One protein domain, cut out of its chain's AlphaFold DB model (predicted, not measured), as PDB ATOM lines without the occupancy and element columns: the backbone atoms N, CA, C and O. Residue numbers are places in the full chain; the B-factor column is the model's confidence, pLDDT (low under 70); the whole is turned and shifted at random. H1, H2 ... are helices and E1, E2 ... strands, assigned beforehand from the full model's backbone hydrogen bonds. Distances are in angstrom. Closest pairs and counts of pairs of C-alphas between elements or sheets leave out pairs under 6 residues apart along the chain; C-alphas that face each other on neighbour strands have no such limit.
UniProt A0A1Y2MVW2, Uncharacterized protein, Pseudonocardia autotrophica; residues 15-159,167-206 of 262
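What this domain is: This is residues 15 to 159 and 167 to 206 of the 262 residues of an uncharacterized protein of Pseudonocardia autotrophica (UniProt A0A1Y2MVW2). Look first for a small three-stranded sheet, E1, E2 and E3, with H5 packed over one face and H3 over the other; beyond H5 a long helical hairpin, H1 and H2, crosses the model. On the far side of this hairpin from the sheet lie the short helices H6, H7 and H8, with H7 packed on both H1 and H2 and H8 reached through H6. The printed part has 185 residues, with eight named helices and three named strands in the order H1 H2 H3 E1 H4 E2 E3 H5 H6 H7 H8; the sheet's order is E1 E2 E3, antiparallel throughout. The class is mostly helix, and the whole is compact, with a radius of gyration of the C-alphas of 16.4 A and spans of 48 by 39 by 31 A.

How they stand to each other: Start at the inner strand E2, residues 111 to 117. Beside it is the edge strand E1, residues 97 to 102, antiparallel, where you find N 99 and O 114 at 2.9 A. The other edge strand is E3, residues 121 to 127, which forms a hairpin with E2; N 113 and O 125 are 2.9 A apart. Residues 77 to 78 pair antiparallel with residues 125 to 126 of E3. Three layers, helices on both faces of a sheet, are made by H5, residues 130 to 142, on one face and H3, residues 81 to 88, on the opposite face. H5 has a height of 8.1 A over the sheet and runs along the strands, at 0 degrees to E2 on the local plane; its closest C-alphas to E2 are those of Ala 133 and Val 113, 5.8 A. H3 has a height of 8.5 A and runs across the strands, at 87 degrees to E3 on the local plane. H4, residues 103 to 106, only grazes the sheet with residues 103 to 104, and only just touches H3, with 3 pairs of C-alphas within 8 A, the closest being Ala 86 and Ser 106 at 7.3 A. Walk outward from H5 to H1, residues 15 to 35: they touch about perpendicular, at 82 degrees, through residues 16 to 23 of H1 alone, closest at the C-alphas of Thr 16 and Ala 135, 5.0 A. H1 forms a helical hairpin with H2, residues 40 to 63, at a shallow tilt of 17 degrees, opposite ways; the C-alphas of His 33 and Arg 46 are closest, 5.2 A. H7, residues 181 to 189, touches H1 at a steep tilt of 67 degrees, closest at Gln 21 and Ile 182, 4.9 A between C-alphas, and also touches H2, closest at the C-alphas of Ala 59 and Ala 189, 5.2 A. H6, residues 169 to 173, touches H2 at the C-alphas of Leu 169 and Ala 55, 6.2 A. H8, residues 195 to 204, touches H6, closest at the C-alphas of Thr 197 and Ala 170, 4.3 A, and is apart from H2. Every O i to N i+4 pair is within hydrogen-bond range in H1, H2, H3, H5, H6, H7 and H8; H4 is too short for such a pair.

Where its parts are: Find C-alpha 15 at (288.857, 116.337, 324.728); from there H1 runs 30.2 A to C-alpha 35. H2 runs 34.5 A from C-alpha 40, at (296.244, 154.441, 328.072), to C-alpha 63. E1 measures 16.7 A, E2 19.5 A, E3 20.3 A and H5 18.4 A. H8, 14.2 A long, ends at C-alpha 204, at (279.665, 132.004, 337.052).

The domain as a whole: The C-alphas farthest apart are those of Glu 89 and Gly 203, 48.7 A. Residues 160 to 166 are not printed, and C-alphas 159 and 167 are 20.3 A apart across this cut, in the link from H5 to H6. The link from H2 to H3, residues 64 to 80, is long. Mean pLDDT of the printed part is 87.8; residues 92 to 95 and residue 158 are under 70.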
ATOM      1  N   GLU A  15     287.507 115.782 324.517       75.12
ATOM      2  CA  GLU A  15     288.857 116.337 324.728       75.12
ATOM      3  C   GLU A  15     289.418 117.037 323.473       75.12
ATOM      4  O   GLU A  15     289.773 118.214 323.508       75.12
ATOM      5  N   THR A  16     289.435 116.352 322.322       78.94
ATOM      6  CA  THR A  16     289.843 116.906 321.015       78.94
ATOM      7  C   THR A  16     289.046 118.171 320.678       78.94
ATOM      8  O   THR A  16     289.591 119.161 320.187       78.94
ATOM      9  N   TYR A  17     287.746 118.163 320.979       80.12
ATOM     10  CA  TYR A  17     286.886 119.328 320.827       80.12
ATOM     11  C   TYR A  17     287.291 120.480 321.778       80.12
ATOM     12  O   TYR A  17     287.412 121.627 321.325       80.12
ATOM     13  N   GLN A  18     287.532 120.201 323.067       86.62
ATOM     14  CA  GLN A  18     287.969 121.194 324.061       86.62
ATOM     15  C   GLN A  18     289.304 121.845 323.673       86.62
ATOM     16  O   GLN A  18     289.399 123.074 323.662       86.62
ATOM     17  N   LEU A  19     290.314 121.052 323.298       90.88
ATOM     18  CA  LEU A  19     291.645 121.547 322.926       90.88
ATOM     19  C   LEU A  19     291.569 122.566 321.782       90.88
ATOM     20  O   LEU A  19     292.176 123.637 321.853       90.88
ATOM     21  N   ALA A  20     290.745 122.299 320.764       90.06
ATOM     22  CA  ALA A  20     290.529 123.237 319.668       90.06
ATOM     23  C   ALA A  20     289.798 124.527 320.096       90.06
ATOM     24  O   ALA A  20     290.017 125.585 319.502       90.06
ATOM     25  N   GLN A  21     288.934 124.481 321.117       91.44
ATOM     26  CA  GLN A  21     288.342 125.688 321.707       91.44
ATOM     27  C   GLN A  21     289.370 126.512 322.486       91.44
ATOM     28  O   GLN A  21     289.482 127.709 322.232       91.44
ATOM     29  N   ILE A  22     290.155 125.885 323.365       93.62
ATOM     30  CA  ILE A  22     291.181 126.565 324.172       93.62
ATOM     31  C   ILE A  22     292.227 127.211 323.252       93.62
ATOM     32  O   ILE A  22     292.513 128.403 323.371       93.62
ATOM     33  N   ALA A  23     292.706 126.482 322.241       93.81
ATOM     34  CA  ALA A  23     293.588 127.020 321.209       93.81
ATOM     35  C   ALA A  23     292.970 128.219 320.458       93.81
ATOM     36  O   ALA A  23     293.664 129.198 320.176       93.81
ATOM     37  N   THR A  24     291.664 128.190 320.169       93.50
ATOM     38  CA  THR A  24     290.963 129.299 319.489       93.50
ATOM     39  C   THR A  24     290.774 130.514 320.407       93.50
ATOM     40  O   THR A  24     290.862 131.649 319.936       93.50
ATOM     41  N   PHE A  25     290.602 130.316 321.721       94.94
ATOM     42  CA  PHE A  25     290.646 131.402 322.709       94.94
ATOM     43  C   PHE A  25     292.023 132.080 322.712       94.94
ATOM     44  O   PHE A  25     292.108 133.307 322.640       94.94
ATOM     45  N   ILE A  26     293.106 131.293 322.725       95.06
ATOM     46  CA  ILE A  26     294.483 131.804 322.656       95.06
ATOM     47  C   ILE A  26     294.692 132.601 321.356       95.06
ATOM     48  O   ILE A  26     295.189 133.727 321.406       95.06
ATOM     49  N   ALA A  27     294.236 132.098 320.203       92.94
ATOM     50  CA  ALA A  27     294.323 132.812 318.925       92.94
ATOM     51  C   ALA A  27     293.541 134.145 318.913       92.94
ATOM     52  O   ALA A  27     294.084 135.169 318.481       92.94
ATOM     53  N   ASP A  28     292.308 134.175 319.439       92.62
ATOM     54  CA  ASP A  28     291.512 135.401 319.617       92.62
ATOM     55  C   ASP A  28     292.230 136.412 320.525       92.62
ATOM     56  O   ASP A  28     292.341 137.593 320.184       92.62
ATOM     57  N   ARG A  29     292.799 135.969 321.653       93.75
ATOM     58  CA  ARG A  29     293.525 136.865 322.563       93.75
ATOM     59  C   ARG A  29     294.860 137.348 321.991       93.75
ATOM     60  O   ARG A  29     295.187 138.524 322.166       93.75
ATOM     61  N   LEU A  30     295.568 136.536 321.201       92.00
ATOM     62  CA  LEU A  30     296.719 136.977 320.399       92.00
ATOM     63  C   LEU A  30     296.318 138.002 319.325       92.00
ATOM     64  O   LEU A  30     297.090 138.917 319.032       92.00
ATOM     65  N   ALA A  31     295.133 137.884 318.719       89.19
ATOM     66  CA  ALA A  31     294.611 138.879 317.781       89.19
ATOM     67  C   ALA A  31     294.248 140.199 318.494       89.19
ATOM     68  O   ALA A  31     294.702 141.264 318.071       89.19
ATOM     69  N   ARG A  32     293.536 140.146 319.629       88.44
ATOM     70  CA  ARG A  32     293.202 141.330 320.448       88.44
ATOM     71  C   ARG A  32     294.443 142.035 320.994       88.44
ATOM     72  O   ARG A  32     294.500 143.265 320.975       88.44
ATOM     73  N   HIS A  33     295.459 141.285 321.427       90.44
ATOM     74  CA  HIS A  33     296.740 141.850 321.856       90.44
ATOM     75  C   HIS A  33     297.419 142.633 320.717       90.44
ATOM     76  O   HIS A  33     297.823 143.778 320.923       90.44
ATOM     77  N   ARG A  34     297.470 142.063 319.501       85.50
ATOM     78  CA  ARG A  34     298.008 142.727 318.296       85.50
ATOM     79  C   ARG A  34     297.205 143.971 317.891       85.50
ATOM     80  O   ARG A  34     297.803 144.987 317.554       85.50
ATOM     81  N   ALA A  35     295.875 143.922 317.972       85.81
ATOM     82  CA  ALA A  35     294.989 145.042 317.634       85.81
ATOM     83  C   ALA A  35     294.985 146.187 318.675       85.81
ATOM     84  O   ALA A  35     294.449 147.266 318.418       85.81
ATOM     85  N   SER A  36     295.566 145.983 319.862       86.44
ATOM     86  CA  SER A  36     295.508 146.951 320.961       86.44
ATOM     87  C   SER A  36     296.448 148.146 320.749       86.44
ATOM     88  O   SER A  36     297.651 148.081 321.027       86.44
ATOM     89  N   ALA A  37     295.856 149.262 320.307       79.56
ATOM     90  CA  ALA A  37     296.490 150.533 319.936       79.56
ATOM     91  C   ALA A  37     297.462 151.142 320.978       79.56
ATOM     92  O   ALA A  37     297.664 150.642 322.086       79.56
ATOM     93  N   ARG A  38     298.110 152.262 320.633       76.25
ATOM     94  CA  ARG A  38     298.953 153.038 321.568       76.25
ATOM     95  C   ARG A  38     298.079 153.889 322.517       76.25
ATOM     96  O   ARG A  38     296.907 154.120 322.245       76.25
ATOM     97  N   GLY A  39     298.639 154.349 323.641       76.69
ATOM     98  CA  GLY A  39     297.924 155.158 324.649       76.69
ATOM     99  C   GLY A  39     297.449 154.379 325.888       76.69
ATOM    100  O   GLY A  39     297.814 153.219 326.079       76.69
ATOM    101  N   ARG A  40     296.674 155.027 326.777       73.50
ATOM    102  CA  ARG A  40     296.244 154.441 328.072       73.50
ATOM    103  C   ARG A  40     295.276 153.264 327.893       73.50
ATOM    104  O   ARG A  40     295.548 152.188 328.415       73.50
ATOM    105  N   GLY A  41     294.204 153.442 327.114       79.81
ATOM    106  CA  GLY A  41     293.219 152.380 326.853       79.81
ATOM    107  C   GLY A  41     293.841 151.153 326.181       79.81
ATOM    108  O   GLY A  41     293.606 150.028 326.606       79.81
ATOM    109  N   GLY A  42     294.737 151.367 325.213       86.38
ATOM    110  CA  GLY A  42     295.489 150.285 324.576       86.38
ATOM    111  C   GLY A  42     296.463 149.554 325.511       86.38
ATOM    112  O   GLY A  42     296.641 148.348 325.371       86.38
ATOM    113  N   ARG A  43     297.046 150.234 326.514       86.69
ATOM    114  CA  ARG A  43     297.816 149.564 327.582       86.69
ATOM    115  C   ARG A  43     296.932 148.666 328.450       86.69
ATOM    116  O   ARG A  43     297.336 147.542 328.725       86.69
ATOM    117  N   ALA A  44     295.740 149.128 328.832       88.31
ATOM    118  CA  ALA A  44     294.785 148.311 329.583       88.31
ATOM    119  C   ALA A  44     294.326 147.087 328.769       88.31
ATOM    120  O   ALA A  44     294.417 145.966 329.256       88.31
ATOM    121  N   ALA A  45     293.950 147.278 327.499       88.06
ATOM    122  CA  ALA A  45     293.547 146.190 326.606       88.06
ATOM    123  C   ALA A  45     294.643 145.120 326.429       88.06
ATOM    124  O   ALA A  45     294.344 143.926 326.472       88.06
ATOM    125  N   ARG A  46     295.922 145.521 326.319       89.44
ATOM    126  CA  ARG A  46     297.047 144.567 326.307       89.44
ATOM    127  C   ARG A  46     297.227 143.846 327.636       89.44
ATOM    128  O   ARG A  46     297.461 142.645 327.609       89.44
ATOM    129  N   ALA A  47     297.102 144.532 328.772       90.06
ATOM    130  CA  ALA A  47     297.206 143.896 330.087       90.06
ATOM    131  C   ALA A  47     296.118 142.825 330.286       90.06
ATOM    132  O   ALA A  47     296.435 141.705 330.688       90.06
ATOM    133  N   THR A  48     294.868 143.121 329.909       91.50
ATOM    134  CA  THR A  48     293.777 142.134 329.892       91.50
ATOM    135  C   THR A  48     294.098 140.972 328.954       91.50
ATOM    136  O   THR A  48     294.016 139.822 329.367       91.50
ATOM    137  N   ALA A  49     294.538 141.238 327.718       91.81
ATOM    138  CA  ALA A  49     294.872 140.177 326.768       91.81
ATOM    139  C   ALA A  49     296.037 139.284 327.244       91.81
ATOM    140  O   ALA A  49     295.978 138.075 327.056       91.81
ATOM    141  N   VAL A  50     297.066 139.840 327.896       93.88
ATOM    142  CA  VAL A  50     298.186 139.072 328.478       93.88
ATOM    143  C   VAL A  50     297.726 138.213 329.661       93.88
ATOM    144  O   VAL A  50     298.093 137.040 329.737       93.88
ATOM    145  N   ARG A  51     296.885 138.751 330.556       94.31
ATOM    146  CA  ARG A  51     296.274 137.971 331.645       94.31
ATOM    147  C   ARG A  51     295.451 136.807 331.088       94.31
ATOM    148  O   ARG A  51     295.635 135.674 331.521       94.31
ATOM    149  N   ASP A  52     294.590 137.086 330.114       94.69
ATOM    150  CA  ASP A  52     293.721 136.088 329.489       94.69
ATOM    151  C   ASP A  52     294.529 135.007 328.752       94.69
ATOM    152  O   ASP A  52     294.175 133.834 328.821       94.69
ATOM    153  N   LEU A  53     295.640 135.373 328.100       94.62
ATOM    154  CA  LEU A  53     296.580 134.416 327.502       94.62
ATOM    155  C   LEU A  53     297.269 133.537 328.552       94.62
ATOM    156  O   LEU A  53     297.504 132.366 328.286       94.62
ATOM    157  N   THR A  54     297.564 134.075 329.737       94.19
ATOM    158  CA  THR A  54     298.171 133.298 330.832       94.19
ATOM    159  C   THR A  54     297.181 132.286 331.394       94.19
ATOM    160  O   THR A  54     297.502 131.108 331.486       94.19
ATOM    161  N   ALA A  55     295.952 132.713 331.695       94.31
ATOM    162  CA  ALA A  55     294.917 131.807 332.187       94.31
ATOM    163  C   ALA A  55     294.526 130.744 331.141       94.31
ATOM    164  O   ALA A  55     294.292 129.591 331.493       94.31
ATOM    165  N   ALA A  56     294.514 131.099 329.852       93.81
ATOM    166  CA  ALA A  56     294.282 130.147 328.768       93.81
ATOM    167  C   ALA A  56     295.466 129.193 328.526       93.81
ATOM    168  O   ALA A  56     295.239 128.058 328.118       93.81
ATOM    169  N   ALA A  57     296.707 129.610 328.807       93.62
ATOM    170  CA  ALA A  57     297.856 128.707 328.843       93.62
ATOM    171  C   ALA A  57     297.722 127.700 329.999       93.62
ATOM    172  O   ALA A  57     297.836 126.506 329.760       93.62
ATOM    173  N   THR A  58     297.350 128.147 331.205       94.38
ATOM    174  CA  THR A  58     297.059 127.244 332.337       94.38
ATOM    175  C   THR A  58     295.898 126.286 332.037       94.38
ATOM    176  O   THR A  58     295.968 125.114 332.390       94.38
ATOM    177  N   ALA A  59     294.852 126.751 331.346       93.75
ATOM    178  CA  ALA A  59     293.753 125.896 330.894       93.75
ATOM    179  C   ALA A  59     294.203 124.866 329.840       93.75
ATOM    180  O   ALA A  59     293.714 123.741 329.843       93.75
ATOM    181  N   LEU A  60     295.137 125.227 328.952       93.62
ATOM    182  CA  LEU A  60     295.719 124.293 327.987       93.62
ATOM    183  C   LEU A  60     296.592 123.244 328.684       93.62
ATOM    184  O   LEU A  60     296.426 122.061 328.406       93.62
ATOM    185  N   ASP A  61     297.462 123.671 329.603       92.62
ATOM    186  CA  ASP A  61     298.320 122.794 330.408       92.62
ATOM    187  C   ASP A  61     297.485 121.775 331.197       92.62
ATOM    188  O   ASP A  61     297.775 120.581 331.167       92.62
ATOM    189  N   ALA A  62     296.394 122.221 331.829       91.12
ATOM    190  CA  ALA A  62     295.453 121.341 332.516       91.12
ATOM    191  C   ALA A  62     294.737 120.372 331.552       91.12
ATOM    192  O   ALA A  62     294.652 119.179 331.841       91.12
ATOM    193  N   ALA A  63     294.278 120.848 330.387       89.19
ATOM    194  CA  ALA A  63     293.570 120.025 329.400       89.19
ATOM    195  C   ALA A  63     294.440 118.934 328.746       89.19
ATOM    196  O   ALA A  63     293.908 117.898 328.357       89.19
ATOM    197  N   ILE A  64     295.757 119.145 328.625       88.38
ATOM    198  CA  ILE A  64     296.707 118.136 328.112       88.38
ATOM    199  C   ILE A  64     297.388 117.321 329.227       88.38
ATOM    200  O   ILE A  64     298.245 116.489 328.934       88.38
ATOM    201  N   GLY A  65     297.046 117.557 330.501       86.44
ATOM    202  CA  GLY A  65     297.655 116.874 331.647       86.44
ATOM    203  C   GLY A  65     299.144 117.189 331.851       86.44
ATOM    204  O   GLY A  65     299.900 116.326 332.297       86.44
ATOM    205  N   ALA A  66     299.590 118.397 331.495       86.38
ATOM    206  CA  ALA A  66     300.996 118.785 331.545       86.38
ATOM    207  C   ALA A  66     301.538 118.847 332.986       86.38
ATOM    208  O   ALA A  66     300.996 119.539 333.848       86.38
ATOM    209  N   THR A  67     302.663 118.171 333.231       82.25
ATOM    210  CA  THR A  67     303.394 118.216 334.510       82.25
ATOM    211  C   THR A  67     304.338 119.416 334.630       82.25
ATOM    212  O   THR A  67     304.728 119.779 335.738       82.25
ATOM    213  N   GLU A  68     304.689 120.047 333.508       85.12
ATOM    214  CA  GLU A  68     305.466 121.288 333.425       85.12
ATOM    215  C   GLU A  68     304.712 122.311 332.552       85.12
ATOM    216  O   GLU A  68     304.125 121.906 331.547       85.12
ATOM    217  N   PRO A  69     304.727 123.622 332.871       85.06
ATOM    218  CA  PRO A  69     303.990 124.623 332.093       85.06
ATOM    219  C   PRO A  69     304.456 124.709 330.634       85.06
ATOM    220  O   PRO A  69     305.662 124.794 330.373       85.06
ATOM    221  N   THR A  70     303.525 124.767 329.676       83.56
ATOM    222  CA  THR A  70     303.864 124.844 328.246       83.56
ATOM    223  C   THR A  70     304.718 126.086 327.959       83.56
ATOM    224  O   THR A  70     304.267 127.216 328.183       83.56
ATOM    225  N   PRO A  71     305.933 125.936 327.389       84.50
ATOM    226  CA  PRO A  71     306.773 127.075 327.040       84.50
ATOM    227  C   PRO A  71     306.049 128.042 326.101       84.50
ATOM    228  O   PRO A  71     305.489 127.625 325.089       84.50
ATOM    229  N   THR A  72     306.126 129.348 326.369       83.06
ATOM    230  CA  THR A  72     305.376 130.407 325.660       83.06
ATOM    231  C   THR A  72     305.480 130.344 324.127       83.06
ATOM    232  O   THR A  72     304.536 130.695 323.423       83.06
ATOM    233  N   GLY A  73     306.609 129.865 323.587       82.81
ATOM    234  CA  GLY A  73     306.828 129.683 322.144       82.81
ATOM    235  C   GLY A  73     306.130 128.470 321.504       82.81
ATOM    236  O   GLY A  73     306.128 128.370 320.278       82.81
ATOM    237  N   ARG A  74     305.551 127.564 322.305       85.12
ATOM    238  CA  ARG A  74     304.797 126.364 321.887       85.12
ATOM    239  C   ARG A  74     303.273 126.524 322.003       85.12
ATOM    240  O   ARG A  74     302.546 125.639 321.550       85.12
ATOM    241  N   LEU A  75     302.794 127.633 322.576       90.00
ATOM    242  CA  LEU A  75     301.362 127.930 322.675       90.00
ATOM    243  C   LEU A  75     300.717 128.065 321.278       90.00
ATOM    244  O   LEU A  75     301.355 128.618 320.374       90.00
ATOM    245  N   PRO A  76     299.458 127.614 321.097       91.19
ATOM    246  CA  PRO A  76     298.747 127.706 319.826       91.19
ATOM    247  C   PRO A  76     298.700 129.131 319.273       91.19
ATOM    248  O   PRO A  76     298.207 130.054 319.921       91.19
ATOM    249  N   ARG A  77     299.200 129.312 318.049       91.69
ATOM    250  CA  ARG A  77     299.261 130.621 317.384       91.69
ATOM    251  C   ARG A  77     299.010 130.501 315.879       91.69
ATOM    252  O   ARG A  77     299.392 129.486 315.299       91.69
ATOM    253  N   PRO A  78     298.410 131.512 315.227       90.38
ATOM    254  CA  PRO A  78     298.266 131.518 313.773       90.38
ATOM    255  C   PRO A  78     299.625 131.514 313.065       90.38
ATOM    256  O   PRO A  78     300.586 132.103 313.570       90.38
ATOM    257  N   LEU A  79     299.695 130.879 311.893       89.44
ATOM    258  CA  LEU A  79     300.872 130.952 311.022       89.44
ATOM    259  C   LEU A  79     301.007 132.343 310.386       89.44
ATOM    260  O   LEU A  79     300.013 133.028 310.125       89.44
ATOM    261  N   ASP A  80     302.246 132.724 310.082       88.75
ATOM    262  CA  ASP A  80     302.523 133.781 309.111       88.75
ATOM    263  C   ASP A  80     302.606 133.233 307.681       88.75
ATOM    264  O   ASP A  80     302.683 132.024 307.456       88.75
ATOM    265  N   MET A  81     302.566 134.135 306.699       87.69
ATOM    266  CA  MET A  81     302.526 133.762 305.282       87.69
ATOM    267  C   MET A  81     303.764 132.975 304.820       87.69
ATOM    268  O   MET A  81     303.638 132.104 303.961       87.69
ATOM    269  N   ALA A  82     304.941 133.228 305.402       86.69
ATOM    270  CA  ALA A  82     306.164 132.493 305.071       86.69
ATOM    271  C   ALA A  82     306.083 131.042 305.572       86.69
ATOM    272  O   ALA A  82     306.235 130.104 304.789       86.69
ATOM    273  N   SER A  83     305.740 130.865 306.852       85.62
ATOM    274  CA  SER A  83     305.550 129.552 307.480       85.62
ATOM    275  C   SER A  83     304.423 128.759 306.811       85.62
ATOM    276  O   SER A  83     304.557 127.562 306.575       85.62
ATOM    277  N   TYR A  84     303.320 129.429 306.460       85.81
ATOM    278  CA  TYR A  84     302.205 128.837 305.720       85.81
ATOM    279  C   TYR A  84     302.620 128.355 304.327       85.81
ATOM    280  O   TYR A  84     302.213 127.268 303.930       85.81
ATOM    281  N   THR A  85     303.421 129.132 303.592       84.75
ATOM    282  CA  THR A  85     303.850 128.767 302.232       84.75
ATOM    283  C   THR A  85     304.737 127.522 302.262       84.75
ATOM    284  O   THR A  85     304.374 126.518 301.654       84.75
ATOM    285  N   ALA A  86     305.807 127.532 303.067       83.25
ATOM    286  CA  ALA A  86     306.714 126.387 303.203       83.25
ATOM    287  C   ALA A  86     306.001 125.112 303.696       83.25
ATOM    288  O   ALA A  86     306.307 124.007 303.259       83.25
ATOM    289  N   ALA A  87     305.013 125.251 304.584       80.88
ATOM    290  CA  ALA A  87     304.245 124.114 305.085       80.88
ATOM    291  C   ALA A  87     303.132 123.650 304.115       80.88
ATOM    292  O   ALA A  87     302.709 122.496 304.182       80.88
ATOM    293  N   ARG A  88     302.669 124.510 303.192       81.25
ATOM    294  CA  ARG A  88     301.667 124.183 302.157       81.25
ATOM    295  C   ARG A  88     302.249 123.385 300.992       81.25
ATOM    296  O   ARG A  88     301.517 122.606 300.389       81.25
ATOM    297  N   GLU A  89     303.540 123.525 300.708       81.19
ATOM    298  CA  GLU A  89     304.257 122.734 299.691       81.19
ATOM    299  C   GLU A  89     304.251 121.218 299.985       81.19
ATOM    300  O   GLU A  89     304.515 120.410 299.099       81.19
ATOM    301  N   LEU A  90     303.878 120.820 301.207       75.56
ATOM    302  CA  LEU A  90     303.827 119.435 301.682       75.56
ATOM    303  C   LEU A  90     302.447 118.750 301.506       75.56
ATOM    304  O   LEU A  90     302.265 117.634 301.992       75.56
ATOM    305  N   ILE A  91     301.448 119.415 300.902       78.75
ATOM    306  CA  ILE A  91     300.017 119.046 301.010       78.75
ATOM    307  C   ILE A  91     299.293 119.062 299.646       78.75
ATOM    308  O   ILE A  91     299.424 120.004 298.867       78.75
ATOM    309  N   SER A  92     298.425 118.071 299.388       54.59
ATOM    310  CA  SER A  92     297.474 118.090 298.259       54.59
ATOM    311  C   SER A  92     296.191 118.864 298.603       54.59
ATOM    312  O   SER A  92     295.597 118.631 299.654       54.59
ATOM    313  N   SER A  93     295.722 119.758 297.727       63.31
ATOM    314  CA  SER A  93     294.683 120.746 298.067       63.31
ATOM    315  C   SER A  93     293.279 120.471 297.513       63.31
ATOM    316  O   SER A  93     293.126 120.080 296.357       63.31
ATOM    317  N   GLY A  94     292.254 120.837 298.292       62.09
ATOM    318  CA  GLY A  94     290.848 120.941 297.874       62.09
ATOM    319  C   GLY A  94     290.238 122.314 298.222       62.09
ATOM    320  O   GLY A  94     290.931 123.161 298.789       62.09
ATOM    321  N   PRO A  95     288.952 122.577 297.902       67.69
ATOM    322  CA  PRO A  95     288.339 123.905 298.062       67.69
ATOM    323  C   PRO A  95     288.227 124.358 299.527       67.69
ATOM    324  O   PRO A  95     288.456 125.531 299.833       67.69
ATOM    325  N   ARG A  96     287.937 123.422 300.441       81.88
ATOM    326  CA  ARG A  96     288.208 123.547 301.879       81.88
ATOM    327  C   ARG A  96     289.159 122.416 302.265       81.88
ATOM    328  O   ARG A  96     288.877 121.267 301.942       81.88
ATOM    329  N   SER A  97     290.257 122.737 302.939       83.75
ATOM    330  CA  SER A  97     291.234 121.759 303.441       83.75
ATOM    331  C   SER A  97     291.850 122.242 304.753       83.75
ATOM    332  O   SER A  97     291.797 123.437 305.055       83.75
ATOM    333  N   ALA A  98     292.411 121.317 305.531       83.56
ATOM    334  CA  ALA A  98     293.200 121.596 306.728       83.56
ATOM    335  C   ALA A  98     293.982 120.330 307.096       83.56
ATOM    336  O   ALA A  98     293.393 119.350 307.553       83.56
ATOM    337  N   ASP A  99     295.291 120.335 306.892       87.94
ATOM    338  CA  ASP A  99     296.136 119.144 306.954       87.94
ATOM    339  C   ASP A  99     297.298 119.359 307.930       87.94
ATOM    340  O   ASP A  99     297.754 120.486 308.132       87.94
ATOM    341  N   VAL A 100     297.706 118.281 308.606       88.50
ATOM    342  CA  VAL A 100     298.651 118.315 309.732       88.50
ATOM    343  C   VAL A 100     300.032 117.888 309.261       88.50
ATOM    344  O   VAL A 100     300.201 116.790 308.734       88.50
ATOM    345  N   VAL A 101     301.026 118.746 309.486       89.12
ATOM    346  CA  VAL A 101     302.419 118.533 309.075       89.12
ATOM    347  C   VAL A 101     303.379 118.760 310.242       89.12
ATOM    348  O   VAL A 101     303.127 119.574 311.134       89.12
ATOM    349  N   SER A 102     304.492 118.027 310.252       88.75
ATOM    350  CA  SER A 102     305.561 118.234 311.232       88.75
ATOM    351  C   SER A 102     306.457 119.389 310.793       88.75
ATOM    352  O   SER A 102     306.959 119.390 309.669       88.75
ATOM    353  N   LEU A 103     306.715 120.343 311.690       86.81
ATOM    354  CA  LEU A 103     307.598 121.479 311.402       86.81
ATOM    355  C   LEU A 103     309.088 121.099 311.382       86.81
ATOM    356  O   LEU A 103     309.913 121.902 310.952       86.81
ATOM    357  N   ALA A 104     309.443 119.873 311.785       84.25
ATOM    358  CA  ALA A 104     310.823 119.387 311.759       84.25
ATOM    359  C   ALA A 104     311.432 119.408 310.343       84.25
ATOM    360  O   ALA A 104     312.606 119.738 310.187       84.25
ATOM    361  N   GLY A 105     310.626 119.134 309.307       73.12
ATOM    362  CA  GLY A 105     311.064 119.179 307.905       73.12
ATOM    363  C   GLY A 105     311.454 120.579 307.414       73.12
ATOM    364  O   GLY A 105     312.234 120.695 306.476       73.12
ATOM    365  N   SER A 106     310.971 121.638 308.073       75.94
ATOM    366  CA  SER A 106     311.320 123.037 307.792       75.94
ATOM    367  C   SER A 106     312.215 123.653 308.880       75.94
ATOM    368  O   SER A 106     312.201 124.868 309.075       75.94
ATOM    369  N   GLY A 107     312.936 122.829 309.653       74.25
ATOM    370  CA  GLY A 107     313.827 123.276 310.735       74.25
ATOM    371  C   GLY A 107     313.127 123.843 311.981       74.25
ATOM    372  O   GLY A 107     313.789 124.394 312.859       74.25
ATOM    373  N   GLY A 108     311.801 123.731 312.073       78.25
ATOM    374  CA  GLY A 108     311.010 124.168 313.222       78.25
ATOM    375  C   GLY A 108     310.811 123.075 314.279       78.25
ATOM    376  O   GLY A 108     311.135 121.907 314.077       78.25
ATOM    377  N   GLN A 109     310.223 123.450 315.419       83.31
ATOM    378  CA  GLN A 109     309.739 122.502 316.429       83.31
ATOM    379  C   GLN A 109     308.210 122.474 316.466       83.31
ATOM    380  O   GLN A 109     307.564 123.507 316.294       83.31
ATOM    381  N   GLY A 110     307.650 121.305 316.778       88.75
ATOM    382  CA  GLY A 110     306.210 121.099 316.913       88.75
ATOM    383  C   GLY A 110     305.523 120.751 315.592       88.75
ATOM    384  O   GLY A 110     306.126 120.191 314.672       88.75
ATOM    385  N   TRP A 111     304.235 121.069 315.526       92.31
ATOM    386  CA  TRP A 111     303.336 120.698 314.439       92.31
ATOM    387  C   TRP A 111     302.609 121.929 313.909       92.31
ATOM    388  O   TRP A 111     302.394 122.904 314.635       92.31
ATOM    389  N   ALA A 112     302.207 121.874 312.645       91.38
ATOM    390  CA  ALA A 112     301.362 122.883 312.036       91.38
ATOM    391  C   ALA A 112     300.115 122.264 311.409       91.38
ATOM    392  O   ALA A 112     300.145 121.144 310.901       91.38
ATOM    393  N   VAL A 113     299.032 123.037 311.425       91.88
ATOM    394  CA  VAL A 113     297.837 122.791 310.617       91.88
ATOM    395  C   VAL A 113     297.799 123.840 309.524       91.88
ATOM    396  O   VAL A 113     297.903 125.033 309.813       91.88
ATOM    397  N   VAL A 114     297.648 123.410 308.278       91.06
ATOM    398  CA  VAL A 114     297.718 124.271 307.092       91.06
ATOM    399  C   VAL A 114     296.497 124.007 306.229       91.06
ATOM    400  O   VAL A 114     296.203 122.860 305.903       91.06
ATOM    401  N   GLY A 115     295.762 125.054 305.861       89.50
ATOM    402  CA  GLY A 115     294.489 124.886 305.173       89.50
ATOM    403  C   GLY A 115     294.039 126.069 304.328       89.50
ATOM    404  O   GLY A 115     294.722 127.086 304.179       89.50
ATOM    405  N   ASN A 116     292.843 125.919 303.773       88.38
ATOM    406  CA  ASN A 116     292.123 126.954 303.047       88.38
ATOM    407  C   ASN A 116     290.641 126.890 303.425       88.38
ATOM    408  O   ASN A 116     290.049 125.810 303.419       88.38
ATOM    409  N   VAL A 117     290.033 128.036 303.732       86.62
ATOM    410  CA  VAL A 117     288.607 128.144 304.072       86.62
ATOM    411  C   VAL A 117     287.942 129.149 303.129       86.62
ATOM    412  O   VAL A 117     288.324 130.321 303.136       86.62
ATOM    413  N   PRO A 118     286.937 128.749 302.325       81.44
ATOM    414  CA  PRO A 118     286.192 129.675 301.474       81.44
ATOM    415  C   PRO A 118     285.643 130.873 302.266       81.44
ATOM    416  O   PRO A 118     285.038 130.704 303.322       81.44
ATOM    417  N   GLY A 119     285.882 132.087 301.765       82.56
ATOM    418  CA  GLY A 119     285.523 133.344 302.436       82.56
ATOM    419  C   GLY A 119     286.588 133.918 303.387       82.56
ATOM    420  O   GLY A 119     286.498 135.095 303.719       82.56
ATOM    421  N   ILE A 120     287.608 133.141 303.775       85.38
ATOM    422  CA  ILE A 120     288.810 133.626 304.492       85.38
ATOM    423  C   ILE A 120     290.065 133.509 303.615       85.38
ATOM    424  O   ILE A 120     290.911 134.398 303.625       85.38
ATOM    425  N   GLY A 121     290.182 132.426 302.840       87.12
ATOM    426  CA  GLY A 121     291.405 132.058 302.131       87.12
ATOM    427  C   GLY A 121     292.345 131.235 303.028       87.12
ATOM    428  O   GLY A 121     291.865 130.336 303.729       87.12
ATOM    429  N   PRO A 122     293.666 131.505 303.009       90.06
ATOM    430  CA  PRO A 122     294.658 130.837 303.852       90.06
ATOM    431  C   PRO A 122     294.327 130.850 305.350       90.06
ATOM    432  O   PRO A 122     294.183 131.909 305.967       90.06
ATOM    433  N   VAL A 123     294.292 129.660 305.951       91.25
ATOM    434  CA  VAL A 123     294.218 129.469 307.408       91.25
ATOM    435  C   VAL A 123     295.345 128.559 307.878       91.25
ATOM    436  O   VAL A 123     295.743 127.637 307.164       91.25
ATOM    437  N   GLY A 124     295.842 128.778 309.091       91.25
ATOM    438  CA  GLY A 124     296.795 127.848 309.680       91.25
ATOM    439  C   GLY A 124     297.226 128.186 311.098       91.25
ATOM    440  O   GLY A 124     297.142 129.332 311.539       91.25
ATOM    441  N   ALA A 125     297.713 127.165 311.797       92.69
ATOM    442  CA  ALA A 125     298.153 127.224 313.184       92.69
ATOM    443  C   ALA A 125     299.504 126.521 313.363       92.69
ATOM    444  O   ALA A 125     299.745 125.504 312.721       92.69
ATOM    445  N   ALA A 126     300.343 127.017 314.272       91.81
ATOM    446  CA  ALA A 126     301.473 126.288 314.846       91.81
ATOM    447  C   ALA A 126     301.175 125.946 316.313       91.81
ATOM    448  O   ALA A 126     300.646 126.783 317.050       91.81
ATOM    449  N   VAL A 127     301.534 124.730 316.729       91.88
ATOM    450  CA  VAL A 127     301.284 124.173 318.068       91.88
ATOM    451  C   VAL A 127     302.448 123.288 318.529       91.88
ATOM    452  O   VAL A 127     303.167 122.704 317.718       91.88
ATOM    453  N   GLY A 128     302.634 123.160 319.846       88.50
ATOM    454  CA  GLY A 128     303.690 122.318 320.417       88.50
ATOM    455  C   GLY A 128     303.527 120.811 320.177       88.50
ATOM    456  O   GLY A 128     304.535 120.120 320.037       88.50
ATOM    457  N   ALA A 129     302.291 120.309 320.111       89.31
ATOM    458  CA  ALA A 129     301.975 118.878 320.136       89.31
ATOM    459  C   ALA A 129     300.961 118.469 319.047       89.31
ATOM    460  O   ALA A 129     300.256 119.311 318.483       89.31
ATOM    461  N   ARG A 130     300.950 117.176 318.694       88.56
ATOM    462  CA  ARG A 130     300.246 116.655 317.507       88.56
ATOM    463  C   ARG A 130     298.737 116.537 317.714       88.56
ATOM    464  O   ARG A 130     297.978 116.888 316.824       88.56
ATOM    465  N   ASP A 131     298.322 116.072 318.878       89.00
ATOM    466  CA  ASP A 131     296.939 116.022 319.355       89.00
ATOM    467  C   ASP A 131     296.226 117.377 319.195       89.00
ATOM    468  O   ASP A 131     295.133 117.437 318.633       89.00
ATOM    469  N   ILE A 132     296.890 118.480 319.560       89.94
ATOM    470  CA  ILE A 132     296.373 119.844 319.377       89.94
ATOM    471  C   ILE A 132     296.275 120.201 317.878       89.94
ATOM    472  O   ILE A 132     295.361 120.919 317.466       89.94
ATOM    473  N   ALA A 133     297.179 119.690 317.035       90.62
ATOM    474  CA  ALA A 133     297.141 119.901 315.586       90.62
ATOM    475  C   ALA A 133     296.002 119.108 314.919       90.62
ATOM    476  O   ALA A 133     295.229 119.673 314.147       90.62
ATOM    477  N   ASP A 134     295.843 117.828 315.258       89.38
ATOM    478  CA  ASP A 134     294.749 116.978 314.777       89.38
ATOM    479  C   ASP A 134     293.380 117.516 315.272       89.38
ATOM    480  O   ASP A 134     292.420 117.588 314.497       89.38
ATOM    481  N   ALA A 135     293.308 118.050 316.500       88.88
ATOM    482  CA  ALA A 135     292.153 118.789 317.020       88.88
ATOM    483  C   ALA A 135     291.820 120.049 316.201       88.88
ATOM    484  O   ALA A 135     290.671 120.264 315.794       88.88
ATOM    485  N   LEU A 136     292.825 120.884 315.917       90.31
ATOM    486  CA  LEU A 136     292.649 122.089 315.108       90.31
ATOM    487  C   LEU A 136     292.315 121.771 313.643       90.31
ATOM    488  O   LEU A 136     291.536 122.509 313.043       90.31
ATOM    489  N   ARG A 137     292.789 120.654 313.078       90.75
ATOM    490  CA  ARG A 137     292.347 120.139 311.768       90.75
ATOM    491  C   ARG A 137     290.846 119.865 311.755       90.75
ATOM    492  O   ARG A 137     290.144 120.404 310.899       90.75
ATOM    493  N   VAL A 138     290.326 119.099 312.717       87.38
ATOM    494  CA  VAL A 138     288.880 118.815 312.806       87.38
ATOM    495  C   VAL A 138     288.078 120.113 312.956       87.38
ATOM    496  O   VAL A 138     287.063 120.301 312.282       87.38
ATOM    497  N   HIS A 139     288.559 121.059 313.764       87.75
ATOM    498  CA  HIS A 139     287.938 122.373 313.943       87.75
ATOM    499  C   HIS A 139     287.925 123.217 312.651       87.75
ATOM    500  O   HIS A 139     286.869 123.711 312.249       87.75
ATOM    501  N   LEU A 140     289.060 123.341 311.952       87.75
ATOM    502  CA  LEU A 140     289.175 124.095 310.696       87.75
ATOM    503  C   LEU A 140     288.344 123.488 309.551       87.75
ATOM    504  O   LEU A 140     287.918 124.227 308.658       87.75
ATOM    505  N   LEU A 141     288.055 122.184 309.583       86.31
ATOM    506  CA  LEU A 141     287.167 121.513 308.622       86.31
ATOM    507  C   LEU A 141     285.676 121.678 308.954       86.31
ATOM    508  O   LEU A 141     284.871 121.873 308.044       86.31
ATOM    509  N   THR A 142     285.293 121.625 310.232       83.12
ATOM    510  CA  THR A 142     283.878 121.545 310.652       83.12
ATOM    511  C   THR A 142     283.211 122.893 310.935       83.12
ATOM    512  O   THR A 142     281.990 123.002 310.832       83.12
ATOM    513  N   ARG A 143     283.970 123.935 311.298       83.00
ATOM    514  CA  ARG A 143     283.389 125.164 311.871       83.00
ATOM    515  C   ARG A 143     282.738 126.138 310.879       83.00
ATOM    516  O   ARG A 143     283.144 126.185 309.710       83.00
ATOM    517  N   PRO A 144     281.791 126.980 311.346       81.75
ATOM    518  CA  PRO A 144     281.342 128.172 310.631       81.75
ATOM    519  C   PRO A 144     282.498 129.144 310.368       81.75
ATOM    520  O   PRO A 144     283.343 129.367 311.232       81.75
ATOM    521  N   VAL A 145     282.499 129.782 309.195       81.38
ATOM    522  CA  VAL A 145     283.581 130.684 308.751       81.38
ATOM    523  C   VAL A 145     283.829 131.826 309.749       81.38
ATOM    524  O   VAL A 145     284.977 132.145 310.038       81.38
ATOM    525  N   ALA A 146     282.773 132.387 310.347       79.56
ATOM    526  CA  ALA A 146     282.876 133.484 311.316       79.56
ATOM    527  C   ALA A 146     283.695 133.144 312.580       79.56
ATOM    528  O   ALA A 146     284.261 134.044 313.196       79.56
ATOM    529  N   GLU A 147     283.795 131.866 312.958       81.88
ATOM    530  CA  GLU A 147     284.593 131.425 314.111       81.88
ATOM    531  C   GLU A 147     286.079 131.229 313.771       81.88
ATOM    532  O   GLU A 147     286.915 131.197 314.669       81.88
ATOM    533  N   LEU A 148     286.425 131.125 312.481       87.44
ATOM    534  CA  LEU A 148     287.778 130.799 312.016       87.44
ATOM    535  C   LEU A 148     288.646 132.022 311.695       87.44
ATOM    536  O   LEU A 148     289.833 131.869 311.410       87.44
ATOM    537  N   ALA A 149     288.099 133.234 311.802       88.19
ATOM    538  CA  ALA A 149     288.840 134.481 311.608       88.19
ATOM    539  C   ALA A 149     290.135 134.615 312.453       88.19
ATOM    540  O   ALA A 149     291.109 135.152 311.921       88.19
ATOM    541  N   PRO A 150     290.235 134.111 313.708       89.56
ATOM    542  CA  PRO A 150     291.492 134.134 314.466       89.56
ATOM    543  C   PRO A 150     292.635 133.337 313.823       89.56
ATOM    544  O   PRO A 150     293.793 133.633 314.102       89.56
ATOM    545  N   TRP A 151     292.319 132.352 312.972       92.62
ATOM    546  CA  TRP A 151     293.266 131.447 312.310       92.62
ATOM    547  C   TRP A 151     293.660 131.880 310.891       92.62
ATOM    548  O   TRP A 151     294.399 131.161 310.217       92.62
ATOM    549  N   ALA A 152     293.178 133.036 310.424       90.19
ATOM    550  CA  ALA A 152     293.580 133.610 309.144       90.19
ATOM    551  C   ALA A 152     295.084 133.944 309.143       90.19
ATOM    552  O   ALA A 152     295.595 134.576 310.072       90.19
ATOM    553  N   VAL A 153     295.791 133.524 308.092       89.31
ATOM    554  CA  VAL A 153     297.249 133.688 307.980       89.31
ATOM    555  C   VAL A 153     297.600 135.161 307.767       89.31
ATOM    556  O   VAL A 153     297.155 135.779 306.799       89.31
ATOM    557  N   SER A 154     298.426 135.731 308.647       83.62
ATOM    558  CA  SER A 154     298.857 137.132 308.544       83.62
ATOM    559  C   SER A 154     300.207 137.284 307.834       83.62
ATOM    560  O   SER A 154     301.099 136.453 307.969       83.62
ATOM    561  N   GLY A 155     300.407 138.397 307.122       75.69
ATOM    562  CA  GLY A 155     301.684 138.711 306.455       75.69
ATOM    563  C   GLY A 155     302.873 138.965 307.399       75.69
ATOM    564  O   GLY A 155     303.988 139.154 306.931       75.69
ATOM    565  N   ALA A 156     302.646 138.971 308.715       75.19
ATOM    566  CA  ALA A 156     303.673 139.089 309.743       75.19
ATOM    567  C   ALA A 156     303.466 138.029 310.832       75.19
ATOM    568  O   ALA A 156     302.324 137.671 311.148       75.19
ATOM    569  N   ALA A 157     304.575 137.584 311.428       74.62
ATOM    570  CA  ALA A 157     304.599 136.697 312.586       74.62
ATOM    571  C   ALA A 157     303.778 137.266 313.753       74.62
ATOM    572  O   ALA A 157     303.778 138.471 314.014       74.62
ATOM    573  N   ALA A 158     303.107 136.383 314.494       69.88
ATOM    574  CA  ALA A 158     302.422 136.720 315.736       69.88
ATOM    575  C   ALA A 158     303.337 136.411 316.941       69.88
ATOM    576  O   ALA A 158     303.352 135.266 317.408       69.88
ATOM    577  N   PRO A 159     304.113 137.382 317.467       79.00
ATOM    578  CA  PRO A 159     304.860 137.171 318.699       79.00
ATOM    579  C   PRO A 159     303.880 136.976 319.859       79.00
ATOM    580  O   PRO A 159     303.018 137.823 320.116       79.00
ATOM    581  N   VAL A 167     298.412 134.205 337.501       92.56
ATOM    582  CA  VAL A 167     297.277 135.137 337.436       92.56
ATOM    583  C   VAL A 167     296.177 134.660 338.387       92.56
ATOM    584  O   VAL A 167     296.114 133.479 338.717       92.56
ATOM    585  N   ASP A 168     295.299 135.564 338.822       94.50
ATOM    586  CA  ASP A 168     294.109 135.192 339.596       94.50
ATOM    587  C   ASP A 168     293.084 134.516 338.666       94.50
ATOM    588  O   ASP A 168     292.337 135.185 337.946       94.50
ATOM    589  N   LEU A 169     293.110 133.180 338.639       95.50
ATOM    590  CA  LEU A 169     292.263 132.346 337.781       95.50
ATOM    591  C   LEU A 169     290.773 132.528 338.099       95.50
ATOM    592  O   LEU A 169     289.972 132.650 337.176       95.50
ATOM    593  N   ALA A 170     290.401 132.659 339.374       95.00
ATOM    594  CA  ALA A 170     289.027 132.944 339.780       95.00
ATOM    595  C   ALA A 170     288.541 134.303 339.231       95.00
ATOM    596  O   ALA A 170     287.481 134.382 338.613       95.00
ATOM    597  N   ALA A 171     289.345 135.364 339.362       94.62
ATOM    598  CA  ALA A 171     289.020 136.688 338.818       94.62
ATOM    599  C   ALA A 171     289.062 136.762 337.274       94.62
ATOM    600  O   ALA A 171     288.547 137.720 336.687       94.62
ATOM    601  N   PHE A 172     289.674 135.779 336.609       95.94
ATOM    602  CA  PHE A 172     289.568 135.566 335.165       95.94
ATOM    603  C   PHE A 172     288.276 134.818 334.795       95.94
ATOM    604  O   PHE A 172     287.565 135.269 333.898       95.94
ATOM    605  N   VAL A 173     287.935 133.740 335.511       96.56
ATOM    606  CA  VAL A 173     286.723 132.931 335.291       96.56
ATOM    607  C   VAL A 173     285.453 133.780 335.354       96.56
ATOM    608  O   VAL A 173     284.612 133.659 334.468       96.56
ATOM    609  N   GLU A 174     285.341 134.705 336.312       94.62
ATOM    610  CA  GLU A 174     284.193 135.626 336.410       94.62
ATOM    611  C   GLU A 174     283.984 136.506 335.157       94.62
ATOM    612  O   GLU A 174     282.884 136.999 334.909       94.62
ATOM    613  N   GLN A 175     285.021 136.694 334.332       94.56
ATOM    614  CA  GLN A 175     284.981 137.519 333.116       94.56
ATOM    615  C   GLN A 175     284.752 136.711 331.830       94.56
ATOM    616  O   GLN A 175     284.660 137.294 330.748       94.56
ATOM    617  N   LEU A 176     284.643 135.385 331.933       95.12
ATOM    618  CA  LEU A 176     284.232 134.511 330.835       95.12
ATOM    619  C   LEU A 176     282.722 134.626 330.572       95.12
ATOM    620  O   LEU A 176     281.951 135.016 331.454       95.12
ATOM    621  N   ASP A 177     282.284 134.285 329.359       93.44
ATOM    622  CA  ASP A 177     280.872 134.285 328.960       93.44
ATOM    623  C   ASP A 177     280.301 132.851 328.872       93.44
ATOM    624  O   ASP A 177     280.641 132.118 327.937       93.44
ATOM    625  N   PRO A 178     279.392 132.440 329.782       92.12
ATOM    626  CA  PRO A 178     278.759 131.121 329.751       92.12
ATOM    627  C   PRO A 178     278.001 130.782 328.461       92.12
ATOM    628  O   PRO A 178     277.839 129.602 328.149       92.12
ATOM    629  N   ALA A 179     277.571 131.772 327.670       89.69
ATOM    630  CA  ALA A 179     276.941 131.511 326.378       89.69
ATOM    631  C   ALA A 179     277.943 131.003 325.320       89.69
ATOM    632  O   ALA A 179     277.567 130.288 324.386       89.69
ATOM    633  N   ARG A 180     279.234 131.339 325.448       88.31
ATOM    634  CA  ARG A 180     280.256 131.072 324.426       88.31
ATOM    635  C   ARG A 180     280.912 129.711 324.660       88.31
ATOM    636  O   ARG A 180     281.576 129.488 325.664       88.31
ATOM    637  N   GLY A 181     280.782 128.802 323.689       86.50
ATOM    638  CA  GLY A 181     281.380 127.456 323.755       86.50
ATOM    639  C   GLY A 181     282.908 127.451 323.908       86.50
ATOM    640  O   GLY A 181     283.453 126.545 324.530       86.50
ATOM    641  N   ILE A 182     283.575 128.496 323.405       89.50
ATOM    642  CA  ILE A 182     285.015 128.720 323.578       89.50
ATOM    643  C   ILE A 182     285.341 128.945 325.064       89.50
ATOM    644  O   ILE A 182     286.208 128.286 325.632       89.50
ATOM    645  N   ASP A 183     284.605 129.854 325.699       93.25
ATOM    646  CA  ASP A 183     284.826 130.284 327.080       93.25
ATOM    647  C   ASP A 183     284.409 129.188 328.077       93.25
ATOM    648  O   ASP A 183     285.088 128.981 329.082       93.25
ATOM    649  N   ARG A 184     283.354 128.418 327.761       92.25
ATOM    650  CA  ARG A 184     282.970 127.209 328.512       92.25
ATOM    651  C   ARG A 184     284.060 126.138 328.516       92.25
ATOM    652  O   ARG A 184     284.294 125.548 329.564       92.25
ATOM    653  N   ALA A 185     284.744 125.903 327.394       91.12
ATOM    654  CA  ALA A 185     285.834 124.925 327.341       91.12
ATOM    655  C   ALA A 185     287.034 125.350 328.207       91.12
ATOM    656  O   ALA A 185     287.595 124.525 328.923       91.12
ATOM    657  N   VAL A 186     287.376 126.645 328.210       94.25
ATOM    658  CA  VAL A 186     288.410 127.199 329.102       94.25
ATOM    659  C   VAL A 186     288.006 127.052 330.576       94.25
ATOM    660  O   VAL A 186     288.819 126.619 331.385       94.25
ATOM    661  N   ALA A 187     286.752 127.348 330.934       94.62
ATOM    662  CA  ALA A 187     286.259 127.155 332.302       94.62
ATOM    663  C   ALA A 187     286.216 125.674 332.722       94.62
ATOM    664  O   ALA A 187     286.537 125.355 333.863       94.62
ATOM    665  N   GLY A 188     285.853 124.768 331.808       92.81
ATOM    666  CA  GLY A 188     285.844 123.323 332.043       92.81
ATOM    667  C   GLY A 188     287.240 122.771 332.333       92.81
ATOM    668  O   GLY A 188     287.412 122.048 333.310       92.81
ATOM    669  N   ALA A 189     288.241 123.176 331.548       92.88
ATOM    670  CA  ALA A 189     289.633 122.765 331.736       92.88
ATOM    671  C   ALA A 189     290.311 123.374 332.980       92.88
ATOM    672  O   ALA A 189     291.304 122.836 333.455       92.88
ATOM    673  N   LEU A 190     289.781 124.470 333.536       94.62
ATOM    674  CA  LEU A 190     290.270 125.055 334.794       94.62
ATOM    675  C   LEU A 190     289.664 124.415 336.059       94.62
ATOM    676  O   LEU A 190     290.067 124.783 337.166       94.62
ATOM    677  N   ARG A 191     288.728 123.465 335.939       92.56
ATOM    678  CA  ARG A 191     288.197 122.708 337.089       92.56
ATOM    679  C   ARG A 191     289.301 121.925 337.802       92.56
ATOM    680  O   ARG A 191     290.184 121.364 337.162       92.56
ATOM    681  N   GLY A 192     289.230 121.847 339.126       90.31
ATOM    682  CA  GLY A 192     290.166 121.092 339.962       90.31
ATOM    683  C   GLY A 192     291.564 121.706 340.090       90.31
ATOM    684  O   GLY A 192     292.379 121.170 340.838       90.31
ATOM    685  N   THR A 193     291.847 122.831 339.417       90.31
ATOM    686  CA  THR A 193     293.127 123.551 339.546       90.31
ATOM    687  C   THR A 193     293.307 124.121 340.954       90.31
ATOM    688  O   THR A 193     294.342 123.906 341.582       90.31
ATOM    689  N   ASP A 194     292.284 124.798 341.486       93.31
ATOM    690  CA  ASP A 194     292.204 125.196 342.889       93.31
ATOM    691  C   ASP A 194     290.751 125.443 343.352       93.31
ATOM    692  O   ASP A 194     289.861 125.781 342.569       93.31
ATOM    693  N   ARG A 195     290.516 125.341 344.669       94.75
ATOM    694  CA  ARG A 195     289.177 125.435 345.287       94.75
ATOM    695  C   ARG A 195     288.471 126.787 345.100       94.75
ATOM    696  O   ARG A 195     287.241 126.833 345.164       94.75
ATOM    697  N   ARG A 196     289.214 127.887 344.940       96.44
ATOM    698  CA  ARG A 196     288.679 129.240 344.714       96.44
ATOM    699  C   ARG A 196     288.286 129.409 343.248       96.44
ATOM    700  O   ARG A 196     287.217 129.955 342.980       96.44
ATOM    701  N   THR A 197     289.077 128.873 342.322       95.75
ATOM    702  CA  THR A 197     288.705 128.777 340.902       95.75
ATOM    703  C   THR A 197     287.480 127.874 340.716       95.75
ATOM    704  O   THR A 197     286.513 128.300 340.091       95.75
ATOM    705  N   ASP A 198     287.410 126.717 341.384       95.81
ATOM    706  CA  ASP A 198     286.211 125.857 341.401       95.81
ATOM    707  C   ASP A 198     284.970 126.533 342.009       95.81
ATOM    708  O   ASP A 198     283.834 126.176 341.682       95.81
ATOM    709  N   ALA A 199     285.140 127.482 342.933       95.75
ATOM    710  CA  ALA A 199     284.033 128.280 343.461       95.75
ATOM    711  C   ALA A 199     283.535 129.304 342.426       95.75
ATOM    712  O   ALA A 199     282.328 129.374 342.189       95.75
ATOM    713  N   ALA A 200     284.448 130.019 341.760       96.44
ATOM    714  CA  ALA A 200     284.115 130.944 340.674       96.44
ATOM    715  C   ALA A 200     283.454 130.223 339.486       96.44
ATOM    716  O   ALA A 200     282.436 130.686 338.979       96.44
ATOM    717  N   ILE A 201     283.946 129.040 339.086       96.25
ATOM    718  CA  ILE A 201     283.335 128.239 338.010       96.25
ATOM    719  C   ILE A 201     281.887 127.879 338.375       96.25
ATOM    720  O   ILE A 201     280.977 128.114 337.580       96.25
ATOM    721  N   ARG A 202     281.645 127.364 339.590       95.12
ATOM    722  CA  ARG A 202     280.293 126.986 340.049       95.12
ATOM    723  C   ARG A 202     279.340 128.173 340.197       95.12
ATOM    724  O   ARG A 202     278.145 127.988 339.990       95.12
ATOM    725  N   GLY A 203     279.842 129.360 340.542       95.75
ATOM    726  CA  GLY A 203     279.047 130.590 340.573       95.75
ATOM    727  C   GLY A 203     278.728 131.103 339.169       95.75
ATOM    728  O   GLY A 203     277.563 131.218 338.787       95.75
ATOM    729  N   ARG A 204     279.768 131.368 338.371       95.94
ATOM    730  CA  ARG A 204     279.665 132.004 337.052       95.94
ATOM    731  C   ARG A 204     278.956 131.143 336.004       95.94
ATOM    732  O   ARG A 204     278.255 131.689 335.155       95.94
ATOM    733  N   PHE A 205     279.120 129.821 336.071       94.88
ATOM    734  CA  PHE A 205     278.531 128.839 335.152       94.88
ATOM    735  C   PHE A 205     277.450 127.981 335.841       94.88
ATOM    736  O   PHE A 205     277.225 126.829 335.474       94.88
ATOM    737  N   HIS A 206     276.758 128.527 336.848       93.56
ATOM    738  CA  HIS A 206     275.660 127.831 337.520       93.56
ATOM    739  C   HIS A 206     274.568 127.383 336.530       93.56
ATOM    740  O   HIS A 206     274.029 128.191 335.773       93.56
TER     741      HIS A 206